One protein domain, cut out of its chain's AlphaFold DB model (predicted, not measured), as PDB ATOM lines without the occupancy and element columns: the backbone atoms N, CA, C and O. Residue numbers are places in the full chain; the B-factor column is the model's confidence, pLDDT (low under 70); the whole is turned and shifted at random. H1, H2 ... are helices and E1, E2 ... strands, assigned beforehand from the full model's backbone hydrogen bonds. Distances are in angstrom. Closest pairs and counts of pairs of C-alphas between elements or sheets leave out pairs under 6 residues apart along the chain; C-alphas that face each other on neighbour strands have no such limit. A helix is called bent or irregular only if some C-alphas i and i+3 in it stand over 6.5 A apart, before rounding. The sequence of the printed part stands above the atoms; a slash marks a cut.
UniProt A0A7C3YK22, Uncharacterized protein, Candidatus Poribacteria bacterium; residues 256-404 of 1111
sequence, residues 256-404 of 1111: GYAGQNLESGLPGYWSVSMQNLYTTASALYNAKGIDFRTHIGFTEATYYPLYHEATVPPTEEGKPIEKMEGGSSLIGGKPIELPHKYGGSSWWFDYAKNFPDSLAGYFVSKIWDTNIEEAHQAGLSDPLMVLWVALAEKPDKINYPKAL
ATOM      1  N   GLY A 256     -19.184   2.874 -22.564       60.31
ATOM      2  CA  GLY A 256     -18.543   1.617 -22.183       60.31
ATOM      3  C   GLY A 256     -17.177   1.414 -22.850       60.31
ATOM      4  O   GLY A 256     -16.769   2.150 -23.750       60.31
ATOM      5  N   TYR A 257     -16.434   0.402 -22.402       63.09
ATOM      6  CA  TYR A 257     -15.126   0.097 -22.982       63.09
ATOM      7  C   TYR A 257     -15.274  -0.358 -24.443       63.09
ATOM      8  O   TYR A 257     -16.184  -1.124 -24.764       63.09
ATOM      9  N   ALA A 258     -14.409   0.145 -25.328       69.94
ATOM     10  CA  ALA A 258     -14.494  -0.048 -26.775       69.94
ATOM     11  C   ALA A 258     -15.871   0.274 -27.399       69.94
ATOM     12  O   ALA A 258     -16.228  -0.327 -28.404       69.94
ATOM     13  N   GLY A 259     -16.683   1.160 -26.804       73.25
ATOM     14  CA  GLY A 259     -18.000   1.532 -27.341       73.25
ATOM     15  C   GLY A 259     -19.104   0.483 -27.189       73.25
ATOM     16  O   GLY A 259     -20.147   0.605 -27.821       73.25
ATOM     17  N   GLN A 260     -18.900  -0.553 -26.374       71.75
ATOM     18  CA  GLN A 260     -19.828  -1.688 -26.249       71.75
ATOM     19  C   GLN A 260     -21.237  -1.330 -25.806       71.75
ATOM     20  O   GLN A 260     -22.212  -1.961 -26.218       71.75
ATOM     21  N   ASN A 261     -21.354  -0.337 -24.936       69.62
ATOM     22  CA  ASN A 261     -22.648   0.030 -24.394       69.62
ATOM     23  C   ASN A 261     -23.459   0.874 -25.391       69.62
ATOM     24  O   ASN A 261     -24.676   0.933 -25.272       69.62
ATOM     25  N   LEU A 262     -22.828   1.418 -26.442       73.12
ATOM     26  CA  LEU A 262     -23.538   2.109 -27.523       73.12
ATOM     27  C   LEU A 262     -24.408   1.173 -28.376       73.12
ATOM     28  O   LEU A 262     -25.378   1.634 -28.972       73.12
ATOM     29  N   GLU A 263     -24.087  -0.126 -28.405       68.75
ATOM     30  CA  GLU A 263     -24.933  -1.165 -29.013       68.75
ATOM     31  C   GLU A 263     -25.932  -1.769 -28.003       68.75
ATOM     32  O   GLU A 263     -26.865  -2.475 -28.384       68.75
ATOM     33  N   SER A 264     -25.772  -1.515 -26.694       53.78
ATOM     34  CA  SER A 264     -26.574  -2.153 -25.635       53.78
ATOM     35  C   SER A 264     -28.027  -1.677 -25.670       53.78
ATOM     36  O   SER A 264     -28.424  -0.720 -25.013       53.78
ATOM     37  N   GLY A 265     -28.836  -2.334 -26.492       50.00
ATOM     38  CA  GLY A 265     -30.068  -1.724 -26.967       50.00
ATOM     39  C   GLY A 265     -30.706  -2.531 -28.084       50.00
ATOM     40  O   GLY A 265     -31.764  -3.129 -27.955       50.00
ATOM     41  N   LEU A 266     -30.049  -2.520 -29.227       51.47
ATOM     42  CA  LEU A 266     -30.633  -2.932 -30.490       51.47
ATOM     43  C   LEU A 266     -29.480  -3.092 -31.489       51.47
ATOM     44  O   LEU A 266     -28.671  -2.164 -31.580       51.47
ATOM     45  N   PRO A 267     -29.398  -4.206 -32.235       50.59
ATOM     46  CA  PRO A 267     -28.422  -4.345 -33.310       50.59
ATOM     47  C   PRO A 267     -28.482  -3.169 -34.298       50.59
ATOM     48  O   PRO A 267     -29.571  -2.736 -34.680       50.59
ATOM     49  N   GLY A 268     -27.320  -2.636 -34.687       59.44
ATOM     50  CA  GLY A 268     -27.197  -1.555 -35.679       59.44
ATOM     51  C   GLY A 268     -27.330  -0.131 -35.126       59.44
ATOM     52  O   GLY A 268     -27.339   0.828 -35.892       59.44
ATOM     53  N   TYR A 269     -27.412   0.049 -33.804       72.44
ATOM     54  CA  TYR A 269     -27.588   1.373 -33.192       72.44
ATOM     55  C   TYR A 269     -26.323   1.987 -32.593       72.44
ATOM     56  O   TYR A 269     -26.341   3.147 -32.157       72.44
ATOM     57  N   TRP A 270     -25.201   1.277 -32.639       80.19
ATOM     58  CA  TRP A 270     -23.893   1.861 -32.391       80.19
ATOM     59  C   TRP A 270     -23.615   3.022 -33.356       80.19
ATOM     60  O   TRP A 270     -23.244   4.110 -32.910       80.19
ATOM     61  N   SER A 271     -23.861   2.842 -34.662       80.06
ATOM     62  CA  SER A 271     -23.630   3.876 -35.685       80.06
ATOM     63  C   SER A 271     -24.524   5.099 -35.474       80.06
ATOM     64  O   SER A 271     -24.079   6.233 -35.650       80.06
ATOM     65  N   VAL A 272     -25.756   4.868 -35.021       80.06
ATOM     66  CA  VAL A 272     -26.746   5.881 -34.641       80.06
ATOM     67  C   VAL A 272     -26.255   6.702 -33.458       80.06
ATOM     68  O   VAL A 272     -26.232   7.933 -33.518       80.06
ATOM     69  N   SER A 273     -25.842   6.035 -32.380       82.31
ATOM     70  CA  SER A 273     -25.328   6.708 -31.188       82.31
ATOM     71  C   SER A 273     -24.065   7.499 -31.514       82.31
ATOM     72  O   SER A 273     -23.988   8.686 -31.202       82.31
ATOM     73  N   MET A 274     -23.109   6.877 -32.207       87.19
ATOM     74  CA  MET A 274     -21.844   7.511 -32.573       87.19
ATOM     75  C   MET A 274     -22.035   8.722 -33.466       87.19
ATOM     76  O   MET A 274     -21.483   9.779 -33.170       87.19
ATOM     77  N   GLN A 275     -22.859   8.608 -34.508       88.94
ATOM     78  CA  GLN A 275     -23.156   9.728 -35.388       88.94
ATOM     79  C   GLN A 275     -23.721  10.909 -34.597       88.94
ATOM     80  O   GLN A 275     -23.265  12.035 -34.759       88.94
ATOM     81  N   ASN A 276     -24.692  10.671 -33.717       88.88
ATOM     82  CA  ASN A 276     -25.352  11.741 -32.973       88.88
ATOM     83  C   ASN A 276     -24.461  12.380 -31.909       88.88
ATOM     84  O   ASN A 276     -24.431  13.611 -31.779       88.88
ATOM     85  N   LEU A 277     -23.731  11.565 -31.147       89.81
ATOM     86  CA  LEU A 277     -22.784  12.051 -30.150       89.81
ATOM     87  C   LEU A 277     -21.664  12.841 -30.835       89.81
ATOM     88  O   LEU A 277     -21.365  13.964 -30.432       89.81
ATOM     89  N   TYR A 278     -21.098  12.316 -31.924       92.94
ATOM     90  CA  TYR A 278     -20.003  12.975 -32.626       92.94
ATOM     91  C   TYR A 278     -20.431  14.273 -33.320       92.94
ATOM     92  O   TYR A 278     -19.757  15.292 -33.162       92.94
ATOM     93  N   THR A 279     -21.570  14.292 -34.032       93.88
ATOM     94  CA  THR A 279     -22.098  15.528 -34.648       93.88
ATOM     95  C   THR A 279     -22.251  16.636 -33.602       93.88
ATOM     96  O   THR A 279     -21.889  17.784 -33.852       93.88
ATOM     97  N   THR A 280     -22.721  16.290 -32.401       94.44
ATOM     98  CA  THR A 280     -22.881  17.248 -31.296       94.44
ATOM     99  C   THR A 280     -21.543  17.708 -30.731       94.44
ATOM    100  O   THR A 280     -21.373  18.899 -30.475       94.44
ATOM    101  N   ALA A 281     -20.569  16.805 -30.582       94.19
ATOM    102  CA  ALA A 281     -19.214  17.161 -30.167       94.19
ATOM    103  C   ALA A 281     -18.541  18.119 -31.170       94.19
ATOM    104  O   ALA A 281     -17.918  19.099 -30.762       94.19
ATOM    105  N   SER A 282     -18.729  17.888 -32.474       94.69
ATOM    106  CA  SER A 282     -18.276  18.796 -33.537       94.69
ATOM    107  C   SER A 282     -18.969  20.162 -33.441       94.69
ATOM    108  O   SER A 282     -18.301  21.196 -33.467       94.69
ATOM    109  N   ALA A 283     -20.286  20.186 -33.207       96.12
ATOM    110  CA  ALA A 283     -21.036  21.428 -33.025       96.12
ATOM    111  C   ALA A 283     -20.600  22.240 -31.797       96.12
ATOM    112  O   ALA A 283     -20.443  23.459 -31.883       96.12
ATOM    113  N   LEU A 284     -20.352  21.576 -30.667       94.06
ATOM    114  CA  LEU A 284     -19.824  22.197 -29.451       94.06
ATOM    115  C   LEU A 284     -18.431  22.795 -29.672       94.06
ATOM    116  O   LEU A 284     -18.161  23.915 -29.222       94.06
ATOM    117  N   TYR A 285     -17.564  22.087 -30.398       93.12
ATOM    118  CA  TYR A 285     -16.244  22.593 -30.747       93.12
ATOM    119  C   TYR A 285     -16.341  23.832 -31.640       93.12
ATOM    120  O   TYR A 285     -15.749  24.865 -31.328       93.12
ATOM    121  N   ASN A 286     -17.140  23.772 -32.702       93.38
ATOM    122  CA  ASN A 286     -17.241  24.868 -33.660       93.38
ATOM    123  C   ASN A 286     -17.890  26.122 -33.050       93.38
ATOM    124  O   ASN A 286     -17.390  27.229 -33.260       93.38
ATOM    125  N   ALA A 287     -18.964  25.960 -32.269       92.25
ATOM    126  CA  ALA A 287     -19.729  27.079 -31.715       92.25
ATOM    127  C   ALA A 287     -19.143  27.646 -30.408       92.25
ATOM    128  O   ALA A 287     -19.287  28.839 -30.132       92.25
ATOM    129  N   LYS A 288     -18.515  26.810 -29.566       87.94
ATOM    130  CA  LYS A 288     -18.052  27.201 -28.216       87.94
ATOM    131  C   LYS A 288     -16.582  26.882 -27.927       87.94
ATOM    132  O   LYS A 288     -16.085  27.319 -26.892       87.94
ATOM    133  N   GLY A 289     -15.881  26.162 -28.805       86.69
ATOM    134  CA  GLY A 289     -14.506  25.703 -28.571       86.69
ATOM    135  C   GLY A 289     -14.398  24.525 -27.596       86.69
ATOM    136  O   GLY A 289     -13.305  24.233 -27.116       86.69
ATOM    137  N   ILE A 290     -15.514  23.859 -27.279       83.94
ATOM    138  CA  ILE A 290     -15.544  22.722 -26.352       83.94
ATOM    139  C   ILE A 290     -15.306  21.433 -27.147       83.94
ATOM    140  O   ILE A 290     -16.218  20.935 -27.802       83.94
ATOM    141  N   ASP A 291     -14.084  20.895 -27.100       86.44
ATOM    142  CA  ASP A 291     -13.701  19.743 -27.925       86.44
ATOM    143  C   ASP A 291     -13.889  18.382 -27.234       86.44
ATOM    144  O   ASP A 291     -12.935  17.755 -26.769       86.44
ATOM    145  N   PHE A 292     -15.126  17.887 -27.212       85.31
ATOM    146  CA  PHE A 292     -15.406  16.523 -26.750       85.31
ATOM    147  C   PHE A 292     -14.943  15.430 -27.721       85.31
ATOM    148  O   PHE A 292     -14.952  14.263 -27.343       85.31
ATOM    149  N   ARG A 293     -14.526  15.751 -28.954       88.25
ATOM    150  CA  ARG A 293     -14.119  14.732 -29.940       88.25
ATOM    151  C   ARG A 293     -12.840  14.006 -29.513       88.25
ATOM    152  O   ARG A 293     -12.646  12.851 -29.865       88.25
ATOM    153  N   THR A 294     -12.020  14.672 -28.700       78.31
ATOM    154  CA  THR A 294     -10.796  14.144 -28.070       78.31
ATOM    155  C   THR A 294     -11.073  13.175 -26.911       78.31
ATOM    156  O   THR A 294     -10.154  12.552 -26.380       78.31
ATOM    157  N   HIS A 295     -12.336  13.038 -26.490       77.62
ATOM    158  CA  HIS A 295     -12.708  12.177 -25.375       77.62
ATOM    159  C   HIS A 295     -12.388  10.708 -25.690       77.62
ATOM    160  O   HIS A 295     -12.767  10.194 -26.746       77.62
ATOM    161  N   ILE A 296     -11.755  10.001 -24.740       71.19
ATOM    162  CA  ILE A 296     -11.339   8.600 -24.926       71.19
ATOM    163  C   ILE A 296     -12.496   7.688 -25.353       71.19
ATOM    164  O   ILE A 296     -12.290   6.781 -26.151       71.19
ATOM    165  N   GLY A 297     -13.718   7.972 -24.896       74.56
ATOM    166  CA  GLY A 297     -14.926   7.256 -25.312       74.56
ATOM    167  C   GLY A 297     -15.090   7.167 -26.837       74.56
ATOM    168  O   GLY A 297     -15.379   6.087 -27.338       74.56
ATOM    169  N   PHE A 298     -14.826   8.243 -27.592       82.38
ATOM    170  CA  PHE A 298     -14.893   8.193 -29.059       82.38
ATOM    171  C   PHE A 298     -13.750   7.379 -29.664       82.38
ATOM    172  O   PHE A 298     -13.987   6.562 -30.553       82.38
ATOM    173  N   THR A 299     -12.524   7.564 -29.163       77.31
ATOM    174  CA  THR A 299     -11.347   6.830 -29.654       77.31
ATOM    175  C   THR A 299     -11.521   5.326 -29.458       77.31
ATOM    176  O   THR A 299     -11.350   4.555 -30.400       77.31
ATOM    177  N   GLU A 300     -11.932   4.908 -28.265       75.62
ATOM    178  CA  GLU A 300     -12.194   3.509 -27.931       75.62
ATOM    179  C   GLU A 300     -13.366   2.948 -28.734       75.62
ATOM    180  O   GLU A 300     -13.284   1.830 -29.243       75.62
ATOM    181  N   ALA A 301     -14.434   3.728 -28.923       82.12
ATOM    182  CA  ALA A 301     -15.570   3.288 -29.719       82.12
ATOM    183  C   ALA A 301     -15.159   2.903 -31.148       82.12
ATOM    184  O   ALA A 301     -15.729   1.958 -31.685       82.12
ATOM    185  N   THR A 302     -14.125   3.517 -31.745       85.62
ATOM    186  CA  THR A 302     -13.648   3.124 -33.088       85.62
ATOM    187  C   THR A 302     -13.211   1.656 -33.200       85.62
ATOM    188  O   THR A 302     -13.216   1.104 -34.301       85.62
ATOM    189  N   TYR A 303     -12.884   0.995 -32.083       84.19
ATOM    190  CA  TYR A 303     -12.576  -0.435 -32.055       84.19
ATOM    191  C   TYR A 303     -13.828  -1.313 -32.108       84.19
ATOM    192  O   TYR A 303     -13.726  -2.457 -32.536       84.19
ATOM    193  N   TYR A 304     -15.007  -0.818 -31.724       84.56
ATOM    194  CA  TYR A 304     -16.259  -1.583 -31.775       84.56
ATOM    195  C   TYR A 304     -16.519  -2.247 -33.140       84.56
ATOM    196  O   TYR A 304     -16.649  -3.472 -33.185       84.56
ATOM    197  N   PRO A 305     -16.546  -1.508 -34.268       85.25
ATOM    198  CA  PRO A 305     -16.709  -2.115 -35.588       85.25
ATOM    199  C   PRO A 305     -15.524  -3.010 -35.959       85.25
ATOM    200  O   PRO A 305     -15.713  -4.011 -36.640       85.25
ATOM    201  N   LEU A 306     -14.311  -2.719 -35.471       87.69
ATOM    202  CA  LEU A 306     -13.155  -3.588 -35.690       87.69
ATOM    203  C   LEU A 306     -13.386  -4.966 -35.059       87.69
ATOM    204  O   LEU A 306     -13.163  -5.970 -35.730       87.69
ATOM    205  N   TYR A 307     -13.897  -5.012 -33.821       87.44
ATOM    206  CA  TYR A 307     -14.270  -6.251 -33.131       87.44
ATOM    207  C   TYR A 307     -15.309  -7.076 -33.878       87.44
ATOM    208  O   TYR A 307     -15.368  -8.266 -33.609       87.44
ATOM    209  N   HIS A 308     -16.110  -6.462 -34.754       87.31
ATOM    210  CA  HIS A 308     -17.192  -7.106 -35.501       87.31
ATOM    211  C   HIS A 308     -16.843  -7.343 -36.974       87.31
ATOM    212  O   HIS A 308     -17.623  -7.948 -37.703       87.31
ATOM    213  N   GLU A 309     -15.685  -6.884 -37.439       89.38
ATOM    214  CA  GLU A 309     -15.281  -7.046 -38.828       89.38
ATOM    215  C   GLU A 309     -14.888  -8.496 -39.132       89.38
ATOM    216  O   GLU A 309     -13.812  -8.971 -38.759       89.38
ATOM    217  N   ALA A 310     -15.764  -9.186 -39.853       90.56
ATOM    218  CA  ALA A 310     -15.538 -10.519 -40.369       90.56
ATOM    219  C   ALA A 310     -14.618 -10.510 -41.599       90.56
ATOM    220  O   ALA A 310     -14.542  -9.552 -42.374       90.56
ATOM    221  N   THR A 311     -13.955 -11.642 -41.822       91.31
ATOM    222  CA  THR A 311     -13.043 -11.881 -42.954       91.31
ATOM    223  C   THR A 311     -13.755 -12.415 -44.199       91.31
ATOM    224  O   THR A 311     -13.143 -13.074 -45.036       91.31
ATOM    225  N   VAL A 312     -15.058 -12.160 -44.321       89.38
ATOM    226  CA  VAL A 312     -15.895 -12.566 -45.459       89.38
ATOM    227  C   VAL A 312     -16.745 -11.384 -45.933       89.38
ATOM    228  O   VAL A 312     -17.061 -10.515 -45.116       89.38
ATOM    229  N   PRO A 313     -17.101 -11.314 -47.230       88.50
ATOM    230  CA  PRO A 313     -17.979 -10.266 -47.752       88.50
ATOM    231  C   PRO A 313     -19.408 -10.365 -47.174       88.50
ATOM    232  O   PRO A 313     -19.732 -11.352 -46.504       88.50
ATOM    233  N   PRO A 314     -20.274  -9.357 -47.424       83.50
ATOM    234  CA  PRO A 314     -21.687  -9.435 -47.072       83.50
ATOM    235  C   PRO A 314     -22.329 -10.725 -47.582       83.50
ATOM    236  O   PRO A 314     -22.052 -11.169 -48.697       83.50
ATOM    237  N   THR A 315     -23.205 -11.305 -46.773       80.12
ATOM    238  CA  THR A 315     -23.942 -12.518 -47.132       80.12
ATOM    239  C   THR A 315     -25.258 -12.182 -47.836       80.12
ATOM    240  O   THR A 315     -25.758 -11.061 -47.753       80.12
ATOM    241  N   GLU A 316     -25.819 -13.154 -48.554       74.69
ATOM    242  CA  GLU A 316     -27.192 -13.120 -49.061       74.69
ATOM    243  C   GLU A 316     -27.907 -14.401 -48.615       74.69
ATOM    244  O   GLU A 316     -27.304 -15.478 -48.575       74.69
ATOM    245  N   GLU A 317     -29.194 -14.299 -48.284       70.25
ATOM    246  CA  GLU A 317     -30.003 -15.452 -47.884       70.25
ATOM    247  C   GLU A 317     -30.061 -16.504 -49.007       70.25
ATOM    248  O   GLU A 317     -30.248 -16.183 -50.184       70.25
ATOM    249  N   GLY A 318     -29.896 -17.779 -48.641       71.25
ATOM    250  CA  GLY A 318     -30.046 -18.908 -49.561       71.25
ATOM    251  C   GLY A 318     -28.901 -19.105 -50.560       71.25
ATOM    252  O   GLY A 318     -29.007 -19.962 -51.436       71.25
ATOM    253  N   LYS A 319     -27.808 -18.337 -50.458       80.38
ATOM    254  CA  LYS A 319     -26.664 -18.439 -51.373       80.38
ATOM    255  C   LYS A 319     -25.350 -18.682 -50.630       80.38
ATOM    256  O   LYS A 319     -25.127 -18.087 -49.576       80.38
ATOM    257  N   PRO A 320     -24.452 -19.518 -51.180       85.69
ATOM    258  CA  PRO A 320     -23.076 -19.585 -50.714       85.69
ATOM    259  C   PRO A 320     -22.398 -18.219 -50.823       85.69
ATOM    260  O   PRO A 320     -22.716 -17.426 -51.711       85.69
ATOM    261  N   ILE A 321     -21.429 -17.965 -49.946       87.19
ATOM    262  CA  ILE A 321     -20.660 -16.716 -49.959       87.19
ATOM    263  C   ILE A 321     -19.876 -16.616 -51.268       87.19
ATOM    264  O   ILE A 321     -19.187 -17.559 -51.670       87.19
ATOM    265  N   GLU A 322     -19.954 -15.466 -51.933       86.81
ATOM    266  CA  GLU A 322     -19.141 -15.210 -53.116       86.81
ATOM    267  C   GLU A 322     -17.656 -15.165 -52.728       86.81
ATOM    268  O   GLU A 322     -17.254 -14.483 -51.782       86.81
ATOM    269  N   LYS A 323     -16.815 -15.910 -53.452       85.50
ATOM    270  CA  LYS A 323     -15.371 -15.903 -53.207       85.50
ATOM    271  C   LYS A 323     -14.788 -14.565 -53.650       85.50
ATOM    272  O   LYS A 323     -14.567 -14.353 -54.838       85.50
ATOM    273  N   MET A 324     -14.491 -13.702 -52.685       83.69
ATOM    274  CA  MET A 324     -13.919 -12.380 -52.919       83.69
ATOM    275  C   MET A 324     -12.624 -12.227 -52.122       83.69
ATOM    276  O   MET A 324     -12.640 -12.161 -50.895       83.69
ATOM    277  N   GLU A 325     -11.487 -12.178 -52.813       80.44
ATOM    278  CA  GLU A 325     -10.186 -11.941 -52.178       80.44
ATOM    279  C   GLU A 325     -10.158 -10.561 -51.503       80.44
ATOM    280  O   GLU A 325     -10.635  -9.575 -52.067       80.44
ATOM    281  N   GLY A 326      -9.680 -10.496 -50.256       81.94
ATOM    282  CA  GLY A 326      -9.727  -9.282 -49.433       81.94
ATOM    283  C   GLY A 326     -11.135  -8.862 -48.982       81.94
ATOM    284  O   GLY A 326     -11.275  -7.916 -48.202       81.94
ATOM    285  N   GLY A 327     -12.182  -9.576 -49.416       83.62
ATOM    286  CA  GLY A 327     -13.566  -9.327 -49.026       83.62
ATOM    287  C   GLY A 327     -13.731  -9.398 -47.509       83.62
ATOM    288  O   GLY A 327     -13.244 -10.318 -46.858       83.62
ATOM    289  N   SER A 328     -14.382  -8.395 -46.939       87.94
ATOM    290  CA  SER A 328     -14.704  -8.303 -45.511       87.94
ATOM    291  C   SER A 328     -16.045  -7.595 -45.347       87.94
ATOM    292  O   SER A 328     -16.529  -6.962 -46.295       87.94
ATOM    293  N   SER A 329     -16.630  -7.694 -44.158       86.56
ATOM    294  CA  SER A 329     -17.871  -7.015 -43.795       86.56
ATOM    295  C   SER A 329     -18.048  -6.996 -42.280       86.56
ATOM    296  O   SER A 329     -17.289  -7.647 -41.569       86.56
ATOM    297  N   LEU A 330     -19.036  -6.263 -41.768       84.75
ATOM    298  CA  LEU A 330     -19.300  -6.205 -40.329       84.75
ATOM    299  C   LEU A 330     -20.381  -7.211 -39.927       84.75
ATOM    300  O   LEU A 330     -21.368  -7.393 -40.635       84.75
ATOM    301  N   ILE A 331     -20.196  -7.845 -38.775       80.38
ATOM    302  CA  ILE A 331     -21.240  -8.548 -38.029       80.38
ATOM    303  C   ILE A 331     -22.123  -7.496 -37.362       80.38
ATOM    304  O   ILE A 331     -21.614  -6.557 -36.750       80.38
ATOM    305  N   GLY A 332     -23.440  -7.639 -37.490       65.12
ATOM    306  CA  GLY A 332     -24.397  -6.797 -36.776       65.12
ATOM    307  C   GLY A 332     -24.578  -7.287 -35.341       65.12
ATOM    308  O   GLY A 332     -24.821  -8.471 -35.143       65.12
ATOM    309  N   GLY A 333     -24.436  -6.379 -34.371       64.12
ATOM    310  CA  GLY A 333     -24.869  -6.494 -32.974       64.12
ATOM    311  C   GLY A 333     -24.736  -7.825 -32.219       64.12
ATOM    312  O   GLY A 333     -23.885  -8.676 -32.472       64.12
ATOM    313  N   LYS A 334     -25.576  -7.934 -31.180       60.22
ATOM    314  CA  LYS A 334     -25.809  -9.137 -30.370       60.22
ATOM    315  C   LYS A 334     -27.325  -9.438 -30.370       60.22
ATOM    316  O   LYS A 334     -28.089  -8.529 -30.020       60.22
ATOM    317  N   PRO A 335     -27.800 -10.668 -30.670       63.56
ATOM    318  CA  PRO A 335     -27.066 -11.888 -31.032       63.56
ATOM    319  C   PRO A 335     -26.205 -11.686 -32.278       63.56
ATOM    320  O   PRO A 335     -26.410 -10.737 -33.021       63.56
ATOM    321  N   ILE A 336     -25.199 -12.541 -32.447       72.94
ATOM    322  CA  ILE A 336     -24.254 -12.454 -33.565       72.94
ATOM    323  C   ILE A 336     -25.015 -12.688 -34.878       72.94
ATOM    324  O   ILE A 336     -25.491 -13.797 -35.112       72.94
ATOM    325  N   GLU A 337     -25.087 -11.670 -35.736       73.25
ATOM    326  CA  GLU A 337     -25.717 -11.754 -37.063       73.25
ATOM    327  C   GLU A 337     -24.736 -12.202 -38.164       73.25
ATOM    328  O   GLU A 337     -23.516 -12.225 -37.965       73.25
ATOM    329  N   LEU A 338     -25.238 -12.535 -39.362       78.69
ATOM    330  CA  LEU A 338     -24.335 -12.746 -40.494       78.69
ATOM    331  C   LEU A 338     -23.738 -11.410 -40.978       78.69
ATOM    332  O   LEU A 338     -24.329 -10.340 -40.807       78.69
ATOM    333  N   PRO A 339     -22.561 -11.454 -41.624       80.75
ATOM    334  CA  PRO A 339     -21.914 -10.275 -42.171       80.75
ATOM    335  C   PRO A 339     -22.803  -9.538 -43.180       80.75
ATOM    336  O   PRO A 339     -23.344 -10.139 -44.111       80.75
ATOM    337  N   HIS A 340     -22.898  -8.220 -43.013       75.31
ATOM    338  CA  HIS A 340     -23.661  -7.287 -43.845       75.31
ATOM    339  C   HIS A 340     -22.784  -6.091 -44.223       75.31
ATOM    340  O   HIS A 340     -21.697  -5.910 -43.662       75.31
ATOM    341  N   LYS A 341     -23.209  -5.306 -45.226       71.75
ATOM    342  CA  LYS A 341     -22.440  -4.156 -45.742       71.75
ATOM    343  C   LYS A 341     -21.973  -3.260 -44.594       71.75
ATOM    344  O   LYS A 341     -22.706  -3.093 -43.633       71.75
ATOM    345  N   TYR A 342     -20.762  -2.709 -44.713       66.62
ATOM    346  CA  TYR A 342     -20.137  -1.902 -43.663       66.62
ATOM    347  C   TYR A 342     -21.086  -0.839 -43.104       66.62
ATOM    348  O   TYR A 342     -21.362   0.164 -43.761       66.62
ATOM    349  N   GLY A 343     -21.541  -1.078 -41.876       58.31
ATOM    350  CA  GLY A 343     -22.259  -0.112 -41.068       58.31
ATOM    351  C   GLY A 343     -21.299   0.966 -40.583       58.31
ATOM    352  O   GLY A 343     -20.375   0.730 -39.802       58.31
ATOM    353  N   GLY A 344     -21.474   2.164 -41.108       64.00
ATOM    354  CA  GLY A 344     -20.712   3.344 -40.756       64.00
ATOM    355  C   GLY A 344     -21.457   4.558 -41.271       64.00
ATOM    356  O   GLY A 344     -22.191   4.467 -42.252       64.00
ATOM    357  N   SER A 345     -21.290   5.683 -40.599       78.38
ATOM    358  CA  SER A 345     -21.983   6.927 -40.918       78.38
ATOM    359  C   SER A 345     -20.968   8.049 -41.129       78.38
ATOM    360  O   SER A 345     -19.756   7.840 -41.024       78.38
ATOM    361  N   SER A 346     -21.424   9.229 -41.541       87.94
ATOM    362  CA  SER A 346     -20.549  10.273 -42.082       87.94
ATOM    363  C   SER A 346     -19.498  10.780 -41.085       87.94
ATOM    364  O   SER A 346     -18.474  11.321 -41.502       87.94
ATOM    365  N   TRP A 347     -19.695  10.584 -39.778       89.75
ATOM    366  CA  TRP A 347     -18.746  11.032 -38.750       89.75
ATOM    367  C   TRP A 347     -17.339  10.452 -38.919       89.75
ATOM    368  O   TRP A 347     -16.378  11.108 -38.526       89.75
ATOM    369  N   TRP A 348     -17.194   9.285 -39.556       89.38
ATOM    370  CA  TRP A 348     -15.891   8.695 -39.863       89.38
ATOM    371  C   TRP A 348     -14.975   9.642 -40.640       89.38
ATOM    372  O   TRP A 348     -13.783   9.708 -40.351       89.38
ATOM    373  N   PHE A 349     -15.528  10.387 -41.602       90.75
ATOM    374  CA  PHE A 349     -14.762  11.282 -42.472       90.75
ATOM    375  C   PHE A 349     -14.166  12.453 -41.686       90.75
ATOM    376  O   PHE A 349     -12.971  12.733 -41.799       90.75
ATOM    377  N   ASP A 350     -14.970  13.102 -40.841       92.06
ATOM    378  CA  ASP A 350     -14.477  14.185 -39.988       92.06
ATOM    379  C   ASP A 350     -13.573  13.647 -38.867       92.06
ATOM    380  O   ASP A 350     -12.535  14.243 -38.585       92.06
ATOM    381  N   TYR A 351     -13.887  12.490 -38.275       92.00
ATOM    382  CA  TYR A 351     -13.037  11.891 -37.240       92.00
ATOM    383  C   TYR A 351     -11.654  11.531 -37.787       92.00
ATOM    384  O   TYR A 351     -10.650  11.926 -37.204       92.00
ATOM    385  N   ALA A 352     -11.571  10.846 -38.932       89.88
ATOM    386  CA  ALA A 352     -10.298  10.467 -39.548       89.88
ATOM    387  C   ALA A 352      -9.443  11.684 -39.922       89.88
ATOM    388  O   ALA A 352      -8.229  11.659 -39.751       89.88
ATOM    389  N   LYS A 353     -10.077  12.767 -40.387       90.44
ATOM    390  CA  LYS A 353      -9.398  14.030 -40.694       90.44
ATOM    391  C   LYS A 353      -8.746  14.649 -39.453       90.44
ATOM    392  O   LYS A 353      -7.624  15.138 -39.531       90.44
ATOM    393  N   ASN A 354      -9.459  14.677 -38.326       88.62
ATOM    394  CA  ASN A 354      -8.969  15.309 -37.098       88.62
ATOM    395  C   ASN A 354      -8.078  14.368 -36.260       88.62
ATOM    396  O   ASN A 354      -7.243  14.845 -35.495       88.62
ATOM    397  N   PHE A 355      -8.223  13.049 -36.424       88.00
ATOM    398  CA  PHE A 355      -7.515  12.004 -35.679       88.00
ATOM    399  C   PHE A 355      -6.966  10.926 -36.638       88.00
ATOM    400  O   PHE A 355      -7.460   9.790 -36.644       88.00
ATOM    401  N   PRO A 356      -5.953  11.255 -37.461       82.62
ATOM    402  CA  PRO A 356      -5.469  10.386 -38.541       82.62
ATOM    403  C   PRO A 356      -4.844   9.068 -38.062       82.62
ATOM    404  O   PRO A 356      -4.853   8.087 -38.801       82.62
ATOM    405  N   ASP A 357      -4.363   9.015 -36.817       79.44
ATOM    406  CA  ASP A 357      -3.800   7.800 -36.212       79.44
ATOM    407  C   ASP A 357      -4.871   6.826 -35.680       79.44
ATOM    408  O   ASP A 357      -4.552   5.736 -35.198       79.44
ATOM    409  N   SER A 358      -6.151   7.204 -35.744       85.12
ATOM    410  CA  SER A 358      -7.259   6.359 -35.299       85.12
ATOM    411  C   SER A 358      -7.676   5.321 -36.346       85.12
ATOM    412  O   SER A 358      -7.396   5.441 -37.541       85.12
ATOM    413  N   LEU A 359      -8.454   4.321 -35.917       86.69
ATOM    414  CA  LEU A 359      -9.049   3.327 -36.820       86.69
ATOM    415  C   LEU A 359     -10.042   3.933 -37.823       86.69
ATOM    416  O   LEU A 359     -10.412   3.266 -38.788       86.69
ATOM    417  N   ALA A 360     -10.456   5.189 -37.643       87.81
ATOM    418  CA  ALA A 360     -11.361   5.858 -38.567       87.81
ATOM    419  C   ALA A 360     -10.804   5.913 -39.992       87.81
ATOM    420  O   ALA A 360     -11.546   5.653 -40.934       87.81
ATOM    421  N   GLY A 361      -9.500   6.166 -40.162       86.69
ATOM    422  CA  GLY A 361      -8.873   6.192 -41.488       86.69
ATOM    423  C   GLY A 361      -8.999   4.856 -42.230       86.69
ATOM    424  O   GLY A 361      -9.256   4.833 -43.435       86.69
ATOM    425  N   TYR A 362      -8.908   3.738 -41.497       87.38
ATOM    426  CA  TYR A 362      -9.140   2.405 -42.049       87.38
ATOM    427  C   TYR A 362     -10.575   2.265 -42.570       87.38
ATOM    428  O   TYR A 362     -10.762   1.930 -43.738       87.38
ATOM    429  N   PHE A 363     -11.586   2.600 -41.765       86.81
ATOM    430  CA  PHE A 363     -12.985   2.499 -42.193       86.81
ATOM    431  C   PHE A 363     -13.343   3.480 -43.316       86.81
ATOM    432  O   PHE A 363     -13.994   3.073 -44.277       86.81
ATOM    433  N   VAL A 364     -12.846   4.724 -43.273       87.75
ATOM    434  CA  VAL A 364     -13.012   5.720 -44.349       87.75
ATOM    435  C   VAL A 364     -12.524   5.174 -45.689       87.75
ATOM    436  O   VAL A 364     -13.226   5.300 -46.692       87.75
ATOM    437  N   SER A 365     -11.368   4.502 -45.711       84.38
ATOM    438  CA  SER A 365     -10.817   3.918 -46.942       84.38
ATOM    439  C   SER A 365     -11.707   2.835 -47.567       84.38
ATOM    440  O   SER A 365     -11.614   2.591 -48.768       84.38
ATOM    441  N   LYS A 366     -12.594   2.211 -46.779       80.06
ATOM    442  CA  LYS A 366     -13.530   1.174 -47.239       80.06
ATOM    443  C   LYS A 366     -14.879   1.742 -47.660       80.06
ATOM    444  O   LYS A 366     -15.502   1.199 -48.568       80.06
ATOM    445  N   ILE A 367     -15.334   2.816 -47.007       80.75
ATOM    446  CA  ILE A 367     -16.685   3.356 -47.215       80.75
ATOM    447  C   ILE A 367     -16.746   4.533 -48.198       80.75
ATOM    448  O   ILE A 367     -17.850   4.916 -48.580       80.75
ATOM    449  N   TRP A 368     -15.601   5.085 -48.628       81.44
ATOM    450  CA  TRP A 368     -15.518   6.308 -49.446       81.44
ATOM    451  C   TRP A 368     -16.448   6.306 -50.669       81.44
ATOM    452  O   TRP A 368     -17.149   7.283 -50.918       81.44
ATOM    453  N   ASP A 369     -16.465   5.199 -51.415       74.69
ATOM    454  CA  ASP A 369     -17.235   5.047 -52.656       74.69
ATOM    455  C   ASP A 369     -18.541   4.237 -52.444       74.69
ATOM    456  O   ASP A 369     -19.153   3.760 -53.400       74.69
ATOM    457  N   THR A 370     -18.979   4.058 -51.192       70.06
ATOM    458  CA  THR A 370     -20.159   3.251 -50.827       70.06
ATOM    459  C   THR A 370     -21.301   4.104 -50.269       70.06
ATOM    460  O   THR A 370     -21.100   5.229 -49.815       70.06
ATOM    461  N   ASN A 371     -22.524   3.561 -50.275       65.62
ATOM    462  CA  ASN A 371     -23.621   4.152 -49.511       65.62
ATOM    463  C   ASN A 371     -23.391   3.880 -48.021       65.62
ATOM    464  O   ASN A 371     -23.382   2.722 -47.612       65.62
ATOM    465  N   ILE A 372     -23.235   4.943 -47.236       71.62
ATOM    466  CA  ILE A 372     -23.159   4.868 -45.775       71.62
ATOM    467  C   ILE A 372     -24.551   4.803 -45.145       71.62
ATOM    468  O   ILE A 372     -25.553   5.168 -45.768       71.62
ATOM    469  N   GLU A 373     -24.602   4.381 -43.888       69.62
ATOM    470  CA  GLU A 373     -25.824   4.411 -43.098       69.62
ATOM    471  C   GLU A 373     -26.259   5.850 -42.818       69.62
ATOM    472  O   GLU A 373     -25.456   6.725 -42.490       69.62
ATOM    473  N   GLU A 374     -27.567   6.082 -42.912       75.88
ATOM    474  CA  GLU A 374     -28.176   7.362 -42.565       75.88
ATOM    475  C   GLU A 374     -28.109   7.626 -41.047       75.88
ATOM    476  O   GLU A 374     -28.062   8.788 -40.650       75.88
ATOM    477  N   ALA A 375     -27.999   6.580 -40.212       77.56
ATOM    478  CA  ALA A 375     -27.776   6.649 -38.762       77.56
ATOM    479  C   ALA A 375     -28.750   7.592 -38.021       77.56
ATOM    480  O   ALA A 375     -28.372   8.334 -37.105       77.56
ATOM    481  N   HIS A 376     -30.009   7.587 -38.453       79.12
ATOM    482  CA  HIS A 376     -31.087   8.460 -38.003       79.12
ATOM    483  C   HIS A 376     -30.742   9.956 -38.077       79.12
ATOM    484  O   HIS A 376     -31.090  10.756 -37.198       79.12
ATOM    485  N   GLN A 377     -30.014  10.350 -39.129       83.44
ATOM    486  CA  GLN A 377     -29.752  11.747 -39.483       83.44
ATOM    487  C   GLN A 377     -30.870  12.407 -40.305       83.44
ATOM    488  O   GLN A 377     -30.955  13.628 -40.392       83.44
ATOM    489  N   ALA A 378     -31.770  11.611 -40.848       85.44
ATOM    490  CA  ALA A 378     -32.884  11.954 -41.704       85.44
ATOM    491  C   ALA A 378     -32.398  12.802 -42.893       85.44
ATOM    492  O   ALA A 378     -31.341  12.526 -43.458       85.44
ATOM    493  N   GLY A 379     -33.090  13.866 -43.285       87.38
ATOM    494  CA  GLY A 379     -32.640  14.734 -44.370       87.38
ATOM    495  C   GLY A 379     -31.359  15.523 -44.117       87.38
ATOM    496  O   GLY A 379     -30.846  16.111 -45.068       87.38
ATOM    497  N   LEU A 380     -30.787  15.495 -42.907       91.44
ATOM    498  CA  LEU A 380     -29.434  15.996 -42.658       91.44
ATOM    499  C   LEU A 380     -28.347  15.017 -43.129       91.44
ATOM    500  O   LEU A 380     -27.222  15.456 -43.358       91.44
ATOM    501  N   SER A 381     -28.653  13.729 -43.331       89.75
ATOM    502  CA  SER A 381     -27.651  12.719 -43.704       89.75
ATOM    503  C   SER A 381     -26.892  13.088 -44.979       89.75
ATOM    504  O   SER A 381     -25.665  13.022 -45.010       89.75
ATOM    505  N   ASP A 382     -27.617  13.517 -46.019       88.75
ATOM    506  CA  ASP A 382     -27.036  13.813 -47.330       88.75
ATOM    507  C   ASP A 382     -26.174  15.094 -47.296       88.75
ATOM    508  O   ASP A 382     -25.011  15.021 -47.704       88.75
ATOM    509  N   PRO A 383     -26.651  16.251 -46.773       92.75
ATOM    510  CA  PRO A 383     -25.805  17.435 -46.602       92.75
ATOM    511  C   PRO A 383     -24.582  17.190 -45.717       92.75
ATOM    512  O   PRO A 383     -23.490  17.657 -46.039       92.75
ATOM    513  N   LEU A 384     -24.745  16.450 -44.617       92.12
ATOM    514  CA  LEU A 384     -23.660  16.165 -43.682       92.12
ATOM    515  C   LEU A 384     -22.577  15.297 -44.324       92.12
ATOM    516  O   LEU A 384     -21.389  15.555 -44.148       92.12
ATOM    517  N   MET A 385     -22.988  14.303 -45.113       88.75
ATOM    518  CA  MET A 385     -22.073  13.485 -45.896       88.75
ATOM    519  C   MET A 385     -21.293  14.327 -46.910       88.75
ATOM    520  O   MET A 385     -20.069  14.251 -46.945       88.75
ATOM    521  N   VAL A 386     -21.974  15.173 -47.693       91.06
ATOM    522  CA  VAL A 386     -21.314  16.080 -48.650       91.06
ATOM    523  C   VAL A 386     -20.301  16.980 -47.942       91.06
ATOM    524  O   VAL A 386     -19.173  17.121 -48.410       91.06
ATOM    525  N   LEU A 387     -20.692  17.561 -46.805       92.69
ATOM    526  CA  LEU A 387     -19.835  18.435 -46.014       92.69
ATOM    527  C   LEU A 387     -18.570  17.711 -45.542       92.69
ATOM    528  O   LEU A 387     -17.471  18.196 -45.784       92.69
ATOM    529  N   TRP A 388     -18.693  16.562 -44.883       92.50
ATOM    530  CA  TRP A 388     -17.533  15.900 -44.287       92.50
ATOM    531  C   TRP A 388     -16.665  15.145 -45.293       92.50
ATOM    532  O   TRP A 388     -15.449  15.135 -45.125       92.50
ATOM    533  N   VAL A 389     -17.230  14.630 -46.390       89.38
ATOM    534  CA  VAL A 389     -16.435  14.103 -47.514       89.38
ATOM    535  C   VAL A 389     -15.612  15.215 -48.167       89.38
ATOM    536  O   VAL A 389     -14.432  15.009 -48.428       89.38
ATOM    537  N   ALA A 390     -16.181  16.411 -48.374       89.31
ATOM    538  CA  ALA A 390     -15.438  17.552 -48.928       89.31
ATOM    539  C   ALA A 390     -14.269  18.007 -48.034       89.31
ATOM    540  O   ALA A 390     -13.337  18.659 -48.507       89.31
ATOM    541  N   LEU A 391     -14.351  17.723 -46.732       88.19
ATOM    542  CA  LEU A 391     -13.345  18.102 -45.746       88.19
ATOM    543  C   LEU A 391     -12.322  17.003 -45.461       88.19
ATOM    544  O   LEU A 391     -11.274  17.324 -44.899       88.19
ATOM    545  N   ALA A 392     -12.628  15.756 -45.808       87.19
ATOM    546  CA  ALA A 392     -11.743  14.617 -45.643       87.19
ATOM    547  C   ALA A 392     -10.804  14.456 -46.844       87.19
ATOM    548  O   ALA A 392     -11.095  14.880 -47.962       87.19
ATOM    549  N   GLU A 393      -9.673  13.801 -46.609       82.06
ATOM    550  CA  GLU A 393      -8.736  13.423 -47.662       82.06
ATOM    551  C   GLU A 393      -9.001  11.972 -48.065       82.06
ATOM    552  O   GLU A 393      -9.077  11.092 -47.203       82.06
ATOM    553  N   LYS A 394      -9.163  11.715 -49.371       81.69
ATOM    554  CA  LYS A 394      -9.331  10.347 -49.872       81.69
ATOM    555  C   LYS A 394      -8.031   9.580 -49.617       81.69
ATOM    556  O   LYS A 394      -6.996  10.002 -50.129       81.69
ATOM    557  N   PRO A 395      -8.053   8.455 -48.884       76.69
ATOM    558  CA  PRO A 395      -6.857   7.645 -48.711       76.69
ATOM    559  C   PRO A 395      -6.414   7.058 -50.058       76.69
ATOM    560  O   PRO A 395      -7.218   6.433 -50.750       76.69
ATOM    561  N   ASP A 396      -5.133   7.198 -50.410       77.81
ATOM    562  CA  ASP A 396      -4.574   6.599 -51.636       77.81
ATOM    563  C   ASP A 396      -4.576   5.061 -51.587       77.81
ATOM    564  O   ASP A 396      -4.588   4.388 -52.620       77.81
ATOM    565  N   LYS A 397      -4.508   4.495 -50.373       78.69
ATOM    566  CA  LYS A 397      -4.491   3.053 -50.093       78.69
ATOM    567  C   LYS A 397      -5.176   2.762 -48.760       78.69
ATOM    568  O   LYS A 397      -5.165   3.592 -47.853       78.69
ATOM    569  N   ILE A 398      -5.700   1.545 -48.621       77.50
ATOM    570  CA  ILE A 398      -6.185   1.022 -47.339       77.50
ATOM    571  C   ILE A 398      -4.980   0.798 -46.417       77.50
ATOM    572  O   ILE A 398      -4.087   0.011 -46.739       77.50
ATOM    573  N   ASN A 399      -4.957   1.477 -45.269       79.25
ATOM    574  CA  ASN A 399      -3.966   1.243 -44.222       79.25
ATOM    575  C   ASN A 399      -4.548   0.281 -43.183       79.25
ATOM    576  O   ASN A 399      -5.332   0.685 -42.323       79.25
ATOM    577  N   TYR A 400      -4.213  -1.004 -43.300       84.81
ATOM    578  CA  TYR A 400      -4.715  -2.021 -42.382       84.81
ATOM    579  C   TYR A 400      -4.202  -1.778 -40.956       84.81
ATOM    580  O   TYR A 400      -3.005  -1.526 -40.774       84.81
ATOM    581  N   PRO A 401      -5.065  -1.882 -39.929       86.19
ATOM    582  CA  PRO A 401      -4.611  -1.746 -38.558       86.19
ATOM    583  C   PRO A 401      -3.630  -2.862 -38.187       86.19
ATOM    584  O   PRO A 401      -3.662  -3.965 -38.727       86.19
ATOM    585  N   LYS A 402      -2.750  -2.592 -37.218       85.06
ATOM    586  CA  LYS A 402      -1.795  -3.597 -36.713       85.06
ATOM    587  C   LYS A 402      -2.427  -4.596 -35.735       85.06
ATOM    588  O   LYS A 402      -1.807  -5.602 -35.404       85.06
ATOM    589  N   ALA A 403      -3.624  -4.302 -35.228       85.88
ATOM    590  CA  ALA A 403      -4.267  -5.061 -34.163       85.88
ATOM    591  C   ALA A 403      -4.854  -6.389 -34.680       85.88
ATOM    592  O   ALA A 403      -5.956  -6.434 -35.217       85.88
ATOM    593  N   LEU A 404      -4.132  -7.492 -34.469       91.00
ATOM    594  CA  LEU A 404      -4.595  -8.854 -34.786       91.00
ATOM    595  C   LEU A 404      -5.289  -9.559 -33.608       91.00
ATOM    596  O   LEU A 404      -5.751 -10.697 -33.722       91.00
TER     597      LEU A 404
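What this domain is: This is residues 256 to 404 of the 1111 residues of an uncharacterized protein of Candidatus Poribacteria bacterium (UniProt A0A7C3YK22). Two small groups of helices meet the first half of one long helix, H2: H1, with H3 and H4 packed on it, meets H2 at residues 270 to 274, and H5, with H6 and the last residues of H7, 388 to 391, packed on it, meets H2 at residues 274 to 279. The far half of H2 reaches towards one end of the longest axis, and the other end is a loop-rich part, where the long loop of residues 309 to 328 folds back to a small patch of strand around E1. The printed part has 149 residues with seven named helices and one named strand, in the order H1, H2, H3, H4, E1, H5, H6, H7. It is mostly helix by its named elements, though these hold 70 residues, under half of those printed. The whole is compact, with a radius of gyration of the C-alphas of 15.2 A, and its C-alphas span 52 by 36 by 34 A.

Where its parts are: Find C-alpha 257 at (-15.126, 0.097, -22.982); there H1 begins and runs to residue 262. H1 is irregular, with C-alphas 258 and 261 8.5 A apart, and its line is a rough one. Go on to C-alpha 270 at (-23.893, 1.861, -32.391), where H2 starts; it runs through residues 270 to 288, 26.3 A from first to last C-alpha. Next come H3, residues 296 to 301, 8.3 A long, and H4, residues 303 to 308, 8.8 A long. Past residues 309 to 328 you reach E1, residues 329 to 331, 6.9 A long. H5 follows at residues 347 to 354, 10.8 A long, then H6 at residues 360 to 367, 10.5 A long. H7, residues 378 to 391, is 20.9 A long and ends at C-alpha 391, (-13.345, 18.102, -45.746). H7 is neither bent nor irregular, but only just: C-alphas 379 and 382 are 6.4 A apart.

How they stand to each other: Start at H1, which touches H3; their closest C-alphas, those of Gly 259 and Ala 301, are 3.8 A apart, and the lines are only just about perpendicular, at 72 degrees. H1 also touches H2, with residues 270 to 274 of H2 alone, closest at the C-alphas of Leu 262 and Trp 270, 4.9 A. H1 touches H4 too, with the C-alphas of Ala 258 and Tyr 304 closest, at 5.5 A. H3 and H4 meet only through their link. Look next at residues 274 to 279 of H2, which alone touch H5: the C-alphas of Gln 275 and Trp 347 are closest, at 5.7 A, and the helices run the same way at a steep tilt of 47 degrees. H5 touches H6, opposite ways at a steep tilt of 46 degrees, with the C-alphas of Ala 352 and Ala 360 closest, at 4.8 A. Residues 388 to 391 of H7 alone touch H5, the same way at a shallow tilt of 25 degrees; the closest C-alphas, those of Asp 350 and Trp 388, are 5.5 A apart. H6 and H7 are apart. E1 pairs with no named strand, but residues 309 to 310 pair antiparallel with its residues 329 to 330, and residues 339 to 340 with its residues 330 to 331. In H2, H3, H4 and H5 every O i to N i+4 pair is within hydrogen-bond range; H6 has 3 of 4, H7 8 of 10, and H1 0 of 2, with 2 of its 3 O i to N i+3 pairs within range.

The domain as a whole: The two C-alphas farthest apart are those of Lys 288 and Gly 318, 52.2 A. The printed part has no cut. The links from H4 to E1 and from E1 to H5 are long, with 20 and 15 residues, and residues 392 to 404 hold no named element. The mean pLDDT of the printed part is 81.5, and 19 residues are under 70, among them residues 263 to 268 and 332 to 335.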